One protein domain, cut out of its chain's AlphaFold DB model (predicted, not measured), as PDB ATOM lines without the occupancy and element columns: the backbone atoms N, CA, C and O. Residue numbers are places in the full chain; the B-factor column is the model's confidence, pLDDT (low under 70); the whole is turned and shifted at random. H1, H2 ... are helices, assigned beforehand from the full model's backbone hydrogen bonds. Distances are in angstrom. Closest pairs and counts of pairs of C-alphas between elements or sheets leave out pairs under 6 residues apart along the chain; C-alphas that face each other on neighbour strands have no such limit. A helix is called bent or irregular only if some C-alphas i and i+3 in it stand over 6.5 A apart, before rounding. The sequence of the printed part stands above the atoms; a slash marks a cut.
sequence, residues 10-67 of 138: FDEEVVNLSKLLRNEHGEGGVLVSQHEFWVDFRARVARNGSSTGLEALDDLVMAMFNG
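AT A GLANCE: This is residues 10 to 67 of the 138 residues of an uncharacterized protein of Phytophthora rubi (UniProt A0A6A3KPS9). A long helical arm, H1b, and a shorter helix, H2, run side by side in opposite directions, joined at one end by a loop. At the other end of H1b the helix turns sharply, and the arm H1a slants away, its residues 10 to 17 sticking out. The printed part has 58 residues with two named helices, H1 then H2, and no named strand; its class is all helix. It is loose, with a radius of gyration of the C-alphas of 13.4 A, and elongated, spanning 39 by 25 by 16 A.

IN THESE COORDINATES: H1, residues 10 to 45, was assigned as one helix by its hydrogen bonds but is bent: C-alphas 24 and 27 are 9.6 A apart. Its arm H1a, residues 10 to 24, begins with C-alpha 10 at (113.769, 109.547, 143.367) and measures 21.1 A from first to last C-alpha. Its arm H1b, residues 27 to 45, measures 27.1 A and ends with C-alpha 45 at (110.049, 88.390, 146.174). H2, residues 54 to 65, measures 16.6 A and ends with C-alpha 65 at (125.401, 92.618, 135.039).

HOW THE PARTS SIT: H1a and H1b are close but not clearly touching; their closest C-alphas, those of Leu 21 and Val 30, are 6.0 A apart. They run opposite ways at a steep tilt of 51 degrees. H1b and H2 are also close but not clearly touching, with the closest C-alphas, those of Leu 31 and Phe 65, 7.1 A apart. They run opposite ways at a shallow tilt of 9 degrees. H1a and H2 are apart. In H1a, H1b and H2 every O i to N i+4 pair is within hydrogen-bond range.

THE WHOLE: The two C-alphas farthest apart, those of Asn 23 and Ser 50, are 39.3 A apart. The printed part has no cut, and the link from H1 to H2 is short, with 8 residues. Residues 10 to 17, which belong to H1, and residues 47 to 53 stand free. The mean pLDDT of the printed part is 84.8, and residues 22 to 29 are under 70.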
ATOM      1  N   PHE A  10     113.264 110.892 143.609       78.00
ATOM      2  CA  PHE A  10     113.769 109.547 143.367       78.00
ATOM      3  C   PHE A  10     114.933 109.544 142.367       78.00
ATOM      4  O   PHE A  10     115.970 108.946 142.640       78.00
ATOM      5  N   ASP A  11     114.815 110.277 141.256       80.50
ATOM      6  CA  ASP A  11     115.886 110.365 140.252       80.50
ATOM      7  C   ASP A  11     117.179 110.950 140.843       80.50
ATOM      8  O   ASP A  11     118.284 110.545 140.481       80.50
ATOM      9  N   GLU A  12     117.054 111.912 141.760       86.69
ATOM     10  CA  GLU A  12     118.198 112.506 142.455       86.69
ATOM     11  C   GLU A  12     118.835 111.532 143.456       86.69
ATOM     12  O   GLU A  12     120.061 111.404 143.495       86.69
ATOM     13  N   GLU A  13     118.021 110.788 144.209       84.81
ATOM     14  CA  GLU A  13     118.490 109.740 145.122       84.81
ATOM     15  C   GLU A  13     119.248 108.636 144.371       84.81
ATOM     16  O   GLU A  13     120.348 108.272 144.785       84.81
ATOM     17  N   VAL A  14     118.740 108.177 143.221       79.56
ATOM     18  CA  VAL A  14     119.398 107.167 142.370       79.56
ATOM     19  C   VAL A  14     120.755 107.658 141.853       79.56
ATOM     20  O   VAL A  14     121.753 106.928 141.878       79.56
ATOM     21  N   VAL A  15     120.837 108.917 141.415       81.94
ATOM     22  CA  VAL A  15     122.103 109.515 140.962       81.94
ATOM     23  C   VAL A  15     123.103 109.652 142.114       81.94
ATOM     24  O   VAL A  15     124.301 109.447 141.917       81.94
ATOM     25  N   ASN A  16     122.642 109.982 143.319       83.31
ATOM     26  CA  ASN A  16     123.514 110.097 144.486       83.31
ATOM     27  C   ASN A  16     124.012 108.728 144.971       83.31
ATOM     28  O   ASN A  16     125.210 108.580 145.210       83.31
ATOM     29  N   LEU A  17     123.143 107.715 145.017       77.25
ATOM     30  CA  LEU A  17     123.508 106.327 145.331       77.25
ATOM     31  C   LEU A  17     124.544 105.777 144.351       77.25
ATOM     32  O   LEU A  17     125.578 105.259 144.758       77.25
ATOM     33  N   SER A  18     124.323 105.964 143.050       72.56
ATOM     34  CA  SER A  18     125.265 105.493 142.027       72.56
ATOM     35  C   SER A  18     126.617 106.218 142.071       72.56
ATOM     36  O   SER A  18     127.638 105.643 141.699       72.56
ATOM     37  N   LYS A  19     126.674 107.479 142.518       77.62
ATOM     38  CA  LYS A  19     127.951 108.162 142.800       77.62
ATOM     39  C   LYS A  19     128.632 107.598 144.046       77.62
ATOM     40  O   LYS A  19     129.834 107.366 144.003       77.62
ATOM     41  N   LEU A  20     127.879 107.366 145.121       76.06
ATOM     42  CA  LEU A  20     128.411 106.835 146.376       76.06
ATOM     43  C   LEU A  20     129.043 105.451 146.175       76.06
ATOM     44  O   LEU A  20     130.207 105.263 146.512       76.06
ATOM     45  N   LEU A  21     128.323 104.540 145.515       70.44
ATOM     46  CA  LEU A  21     128.785 103.173 145.251       70.44
ATOM     47  C   LEU A  21     130.063 103.140 144.397       70.44
ATOM     48  O   LEU A  21     130.995 102.399 144.699       70.44
ATOM     49  N   ARG A  22     130.149 103.988 143.362       68.94
ATOM     50  CA  ARG A  22     131.360 104.101 142.526       68.94
ATOM     51  C   ARG A  22     132.566 104.631 143.298       68.94
ATOM     52  O   ARG A  22     133.681 104.181 143.053       68.94
ATOM     53  N   ASN A  23     132.342 105.569 144.215       68.38
ATOM     54  CA  ASN A  23     133.411 106.187 144.992       68.38
ATOM     55  C   ASN A  23     133.939 105.270 146.109       68.38
ATOM     56  O   ASN A  23     135.120 105.347 146.432       68.38
ATOM     57  N   GLU A  24     133.090 104.426 146.702       66.88
ATOM     58  CA  GLU A  24     133.456 103.576 147.846       66.88
ATOM     59  C   GLU A  24     134.154 102.266 147.439       66.88
ATOM     60  O   GLU A  24     134.978 101.742 148.186       66.88
ATOM     61  N   HIS A  25     133.831 101.721 146.265       59.97
ATOM     62  CA  HIS A  25     134.152 100.325 145.942       59.97
ATOM     63  C   HIS A  25     134.850 100.101 144.588       59.97
ATOM     64  O   HIS A  25     135.302  98.986 144.312       59.97
ATOM     65  N   GLY A  26     134.994 101.136 143.750       65.00
ATOM     66  CA  GLY A  26     135.468 100.980 142.368       65.00
ATOM     67  C   GLY A  26     134.517 100.123 141.516       65.00
ATOM     68  O   GLY A  26     133.512  99.614 142.003       65.00
ATOM     69  N   GLU A  27     134.801  99.947 140.222       62.12
ATOM     70  CA  GLU A  27     133.876  99.234 139.316       62.12
ATOM     71  C   GLU A  27     133.656  97.763 139.707       62.12
ATOM     72  O   GLU A  27     132.534  97.265 139.653       62.12
ATOM     73  N   GLY A  28     134.704  97.087 140.191       59.75
ATOM     74  CA  GLY A  28     134.614  95.697 140.647       59.75
ATOM     75  C   GLY A  28     133.754  95.516 141.901       59.75
ATOM     76  O   GLY A  28     132.960  94.581 141.961       59.75
ATOM     77  N   GLY A  29     133.852  96.413 142.889       63.91
ATOM     78  CA  GLY A  29     133.026  96.316 144.095       63.91
ATOM     79  C   GLY A  29     131.575  96.754 143.862       63.91
ATOM     80  O   GLY A  29     130.672  96.218 144.494       63.91
ATOM     81  N   VAL A  30     131.319  97.629 142.881       73.88
ATOM     82  CA  VAL A  30     129.956  97.984 142.444       73.88
ATOM     83  C   VAL A  30     129.206  96.778 141.865       73.88
ATOM     84  O   VAL A  30     128.008  96.635 142.110       73.88
ATOM     85  N   LEU A  31     129.880  95.897 141.118       72.00
ATOM     86  CA  LEU A  31     129.271  94.663 140.601       72.00
ATOM     87  C   LEU A  31     128.969  93.657 141.722       72.00
ATOM     88  O   LEU A  31     127.895  93.059 141.730       72.00
ATOM     89  N   VAL A  32     129.871  93.519 142.702       72.81
ATOM     90  CA  VAL A  32     129.653  92.659 143.879       72.81
ATOM     91  C   VAL A  32     128.438  93.131 144.681       72.81
ATOM     92  O   VAL A  32     127.545  92.332 144.953       72.81
ATOM     93  N   SER A  33     128.334  94.431 144.978       81.00
ATOM     94  CA  SER A  33     127.185  94.982 145.710       81.00
ATOM     95  C   SER A  33     125.864  94.846 144.947       81.00
ATOM     96  O   SER A  33     124.821  94.616 145.554       81.00
ATOM     97  N   GLN A  34     125.882  94.966 143.616       84.44
ATOM     98  CA  GLN A  34     124.691  94.746 142.791       84.44
ATOM     99  C   GLN A  34     124.236  93.284 142.808       84.44
ATOM    100  O   GLN A  34     123.039  93.015 142.924       84.44
ATOM    101  N   HIS A  35     125.178  92.344 142.740       85.69
ATOM    102  CA  HIS A  35     124.882  90.922 142.859       85.69
ATOM    103  C   HIS A  35     124.313  90.577 144.244       85.69
ATOM    104  O   HIS A  35     123.295  89.894 144.337       85.69
ATOM    105  N   GLU A  36     124.912  91.081 145.327       88.12
ATOM    106  CA  GLU A  36     124.400  90.883 146.692       88.12
ATOM    107  C   GLU A  36     122.997  91.468 146.880       88.12
ATOM    108  O   GLU A  36     122.118  90.806 147.437       88.12
ATOM    109  N   PHE A  37     122.760  92.678 146.358       90.25
ATOM    110  CA  PHE A  37     121.428  93.275 146.324       90.25
ATOM    111  C   PHE A  37     120.431  92.364 145.604       90.25
ATOM    112  O   PHE A  37     119.336  92.130 146.120       90.25
ATOM    113  N   TRP A  38     120.804  91.838 144.432       94.56
ATOM    114  CA  TRP A  38     119.927  90.966 143.661       94.56
ATOM    115  C   TRP A  38     119.565  89.702 144.432       94.56
ATOM    116  O   TRP A  38     118.389  89.359 144.510       94.56
ATOM    117  N   VAL A  39     120.544  89.050 145.060       93.56
ATOM    118  CA  VAL A  39     120.313  87.844 145.865       93.56
ATOM    119  C   VAL A  39     119.308  88.108 146.994       93.56
ATOM    120  O   VAL A  39     118.353  87.340 147.149       93.56
ATOM    121  N   ASP A  40     119.460  89.202 147.750       94.25
ATOM    122  CA  ASP A  40     118.533  89.535 148.844       94.25
ATOM    123  C   ASP A  40     117.138  89.926 148.323       94.25
ATOM    124  O   ASP A  40     116.114  89.445 148.820       94.25
ATOM    125  N   PHE A  41     117.072  90.754 147.277       94.19
ATOM    126  CA  PHE A  41     115.810  91.124 146.638       94.19
ATOM    127  C   PHE A  41     115.065  89.888 146.123       94.19
ATOM    128  O   PHE A  41     113.876  89.706 146.408       94.19
ATOM    129  N   ARG A  42     115.775  89.004 145.415       95.38
ATOM    130  CA  ARG A  42     115.236  87.793 144.803       95.38
ATOM    131  C   ARG A  42     114.640  86.848 145.841       95.38
ATOM    132  O   ARG A  42     113.557  86.303 145.615       95.38
ATOM    133  N   ALA A  43     115.297  86.704 146.991       94.12
ATOM    134  CA  ALA A  43     114.791  85.924 148.116       94.12
ATOM    135  C   ALA A  43     113.497  86.516 148.704       94.12
ATOM    136  O   ALA A  43     112.557  85.778 149.013       94.12
ATOM    137  N   ARG A  44     113.402  87.848 148.820       93.31
ATOM    138  CA  ARG A  44     112.207  88.526 149.357       93.31
ATOM    139  C   ARG A  44     110.992  88.381 148.448       93.31
ATOM    140  O   ARG A  44     109.904  88.110 148.951       93.31
ATOM    141  N   VAL A  45     111.162  88.528 147.133       93.31
ATOM    142  CA  VAL A  45     110.049  88.390 146.174       93.31
ATOM    143  C   VAL A  45     109.613  86.934 145.977       93.31
ATOM    144  O   VAL A  45     108.436  86.670 145.739       93.31
ATOM    145  N   ALA A  46     110.534  85.980 146.157       93.25
ATOM    146  CA  ALA A  46     110.243  84.545 146.134       93.25
ATOM    147  C   ALA A  46     109.544  84.036 147.402       93.25
ATOM    148  O   ALA A  46     109.097  82.891 147.438       93.25
ATOM    149  N   ARG A  47     109.453  84.861 148.457       92.12
ATOM    150  CA  ARG A  47     108.850  84.464 149.739       92.12
ATOM    151  C   ARG A  47     107.403  84.002 149.577       92.12
ATOM    152  O   ARG A  47     106.942  83.167 150.348       92.12
ATOM    153  N   ASN A  48     106.698  84.532 148.580       92.12
ATOM    154  CA  ASN A  48     105.463  83.934 148.104       92.12
ATOM    155  C   ASN A  48     105.769  82.954 146.966       92.12
ATOM    156  O   ASN A  48     106.078  83.369 145.853       92.12
ATOM    157  N   GLY A  49     105.646  81.654 147.248       89.81
ATOM    158  CA  GLY A  49     105.879  80.593 146.263       89.81
ATOM    159  C   GLY A  49     104.853  80.539 145.125       89.81
ATOM    160  O   GLY A  49     105.049  79.789 144.177       89.81
ATOM    161  N   SER A  50     103.768  81.315 145.201       92.50
ATOM    162  CA  SER A  50     102.813  81.504 144.104       92.50
ATOM    163  C   SER A  50     103.177  82.676 143.182       92.50
ATOM    164  O   SER A  50     102.477  82.896 142.195       92.50
ATOM    165  N   SER A  51     104.248  83.426 143.474       94.75
ATOM    166  CA  SER A  51     104.858  84.338 142.499       94.75
ATOM    167  C   SER A  51     105.429  83.539 141.319       94.75
ATOM    168  O   SER A  51     105.955  82.442 141.506       94.75
ATOM    169  N   THR A  52     105.351  84.080 140.104       96.62
ATOM    170  CA  THR A  52     105.737  83.375 138.867       96.62
ATOM    171  C   THR A  52     106.604  84.235 137.952       96.62
ATOM    172  O   THR A  52     106.643  85.461 138.089       96.62
ATOM    173  N   GLY A  53     107.306  83.589 137.013       95.38
ATOM    174  CA  GLY A  53     108.135  84.254 136.002       95.38
ATOM    175  C   GLY A  53     109.465  84.787 136.527       95.38
ATOM    176  O   GLY A  53     110.118  85.586 135.863       95.38
ATOM    177  N   LEU A  54     109.870  84.390 137.734       95.88
ATOM    178  CA  LEU A  54     111.039  84.955 138.398       95.88
ATOM    179  C   LEU A  54     112.355  84.596 137.680       95.88
ATOM    180  O   LEU A  54     113.321  85.339 137.786       95.88
ATOM    181  N   GLU A  55     112.365  83.516 136.905       95.88
ATOM    182  CA  GLU A  55     113.446  83.120 136.002       95.88
ATOM    183  C   GLU A  55     113.692  84.143 134.881       95.88
ATOM    184  O   GLU A  55     114.836  84.499 134.622       95.88
ATOM    185  N   ALA A  56     112.636  84.710 134.285       96.25
ATOM    186  CA  ALA A  56     112.779  85.757 133.270       96.25
ATOM    187  C   ALA A  56     113.350  87.051 133.872       96.25
ATOM    188  O   ALA A  56     113.999  87.843 133.187       96.25
ATOM    189  N   LEU A  57     113.099  87.267 135.166       95.69
ATOM    190  CA  LEU A  57     113.674  88.370 135.920       95.69
ATOM    191  C   LEU A  57     115.152  88.105 136.263       95.69
ATOM    192  O   LEU A  57     115.958  89.027 136.167       95.69
ATOM    193  N   ASP A  58     115.510  86.861 136.598       95.56
ATOM    194  CA  ASP A  58     116.898  86.433 136.806       95.56
ATOM    195  C   ASP A  58     117.733  86.625 135.521       95.56
ATOM    196  O   ASP A  58     118.802  87.234 135.572       95.56
ATOM    197  N   ASP A  59     117.217  86.200 134.364       95.94
ATOM    198  CA  ASP A  59     117.887  86.347 133.062       95.94
ATOM    199  C   ASP A  59     118.146  87.818 132.699       95.94
ATOM    200  O   ASP A  59     119.244  88.174 132.262       95.94
ATOM    201  N   LEU A  60     117.156  88.692 132.922       95.75
ATOM    202  CA  LEU A  60     117.292  90.131 132.692       95.75
ATOM    203  C   LEU A  60     118.410  90.728 133.553       95.75
ATOM    204  O   LEU A  60     119.252  91.472 133.051       95.75
ATOM    205  N   VAL A  61     118.448  90.393 134.842       94.12
ATOM    206  CA  VAL A  61     119.459  90.937 135.755       94.12
ATOM    207  C   VAL A  61     120.857  90.436 135.404       94.12
ATOM    208  O   VAL A  61     121.808  91.217 135.435       94.12
ATOM    209  N   MET A  62     120.995  89.175 134.993       93.38
ATOM    210  CA  MET A  62     122.280  88.655 134.519       93.38
ATOM    211  C   MET A  62     122.750  89.370 133.246       93.38
ATOM    212  O   MET A  62     123.931  89.696 133.131       93.38
ATOM    213  N   ALA A  63     121.844  89.674 132.315       93.69
ATOM    214  CA  ALA A  63     122.172  90.469 131.133       93.69
ATOM    215  C   ALA A  63     122.624  91.895 131.507       93.69
ATOM    216  O   ALA A  63     123.639  92.372 130.997       93.69
ATOM    217  N   MET A  64     121.958  92.533 132.477       90.88
ATOM    218  CA  MET A  64     122.360  93.845 133.000       90.88
ATOM    219  C   MET A  64     123.744  93.814 133.664       90.88
ATOM    220  O   MET A  64     124.551  94.714 133.438       90.88
ATOM    221  N   PHE A  65     124.064  92.778 134.447       87.31
ATOM    222  CA  PHE A  65     125.401  92.618 135.039       87.31
ATOM    223  C   PHE A  65     126.495  92.429 133.988       87.31
ATOM    224  O   PHE A  65     127.624  92.870 134.194       87.31
ATOM    225  N   ASN A  66     126.150  91.833 132.847       87.75
ATOM    226  CA  ASN A  66     127.046  91.692 131.702       87.75
ATOM    227  C   ASN A  66     127.146  92.971 130.845       87.75
ATOM    228  O   ASN A  66     127.885  92.977 129.861       87.75
ATOM    229  N   GLY A  67     126.441  94.047 131.213       87.06
ATOM    230  CA  GLY A  67     126.470  95.332 130.512       87.06
ATOM    231  C   GLY A  67     125.583  95.399 129.268       87.06
ATOM    232  O   GLY A  67     125.834  96.227 128.392       87.06
TER     233      GLY A  67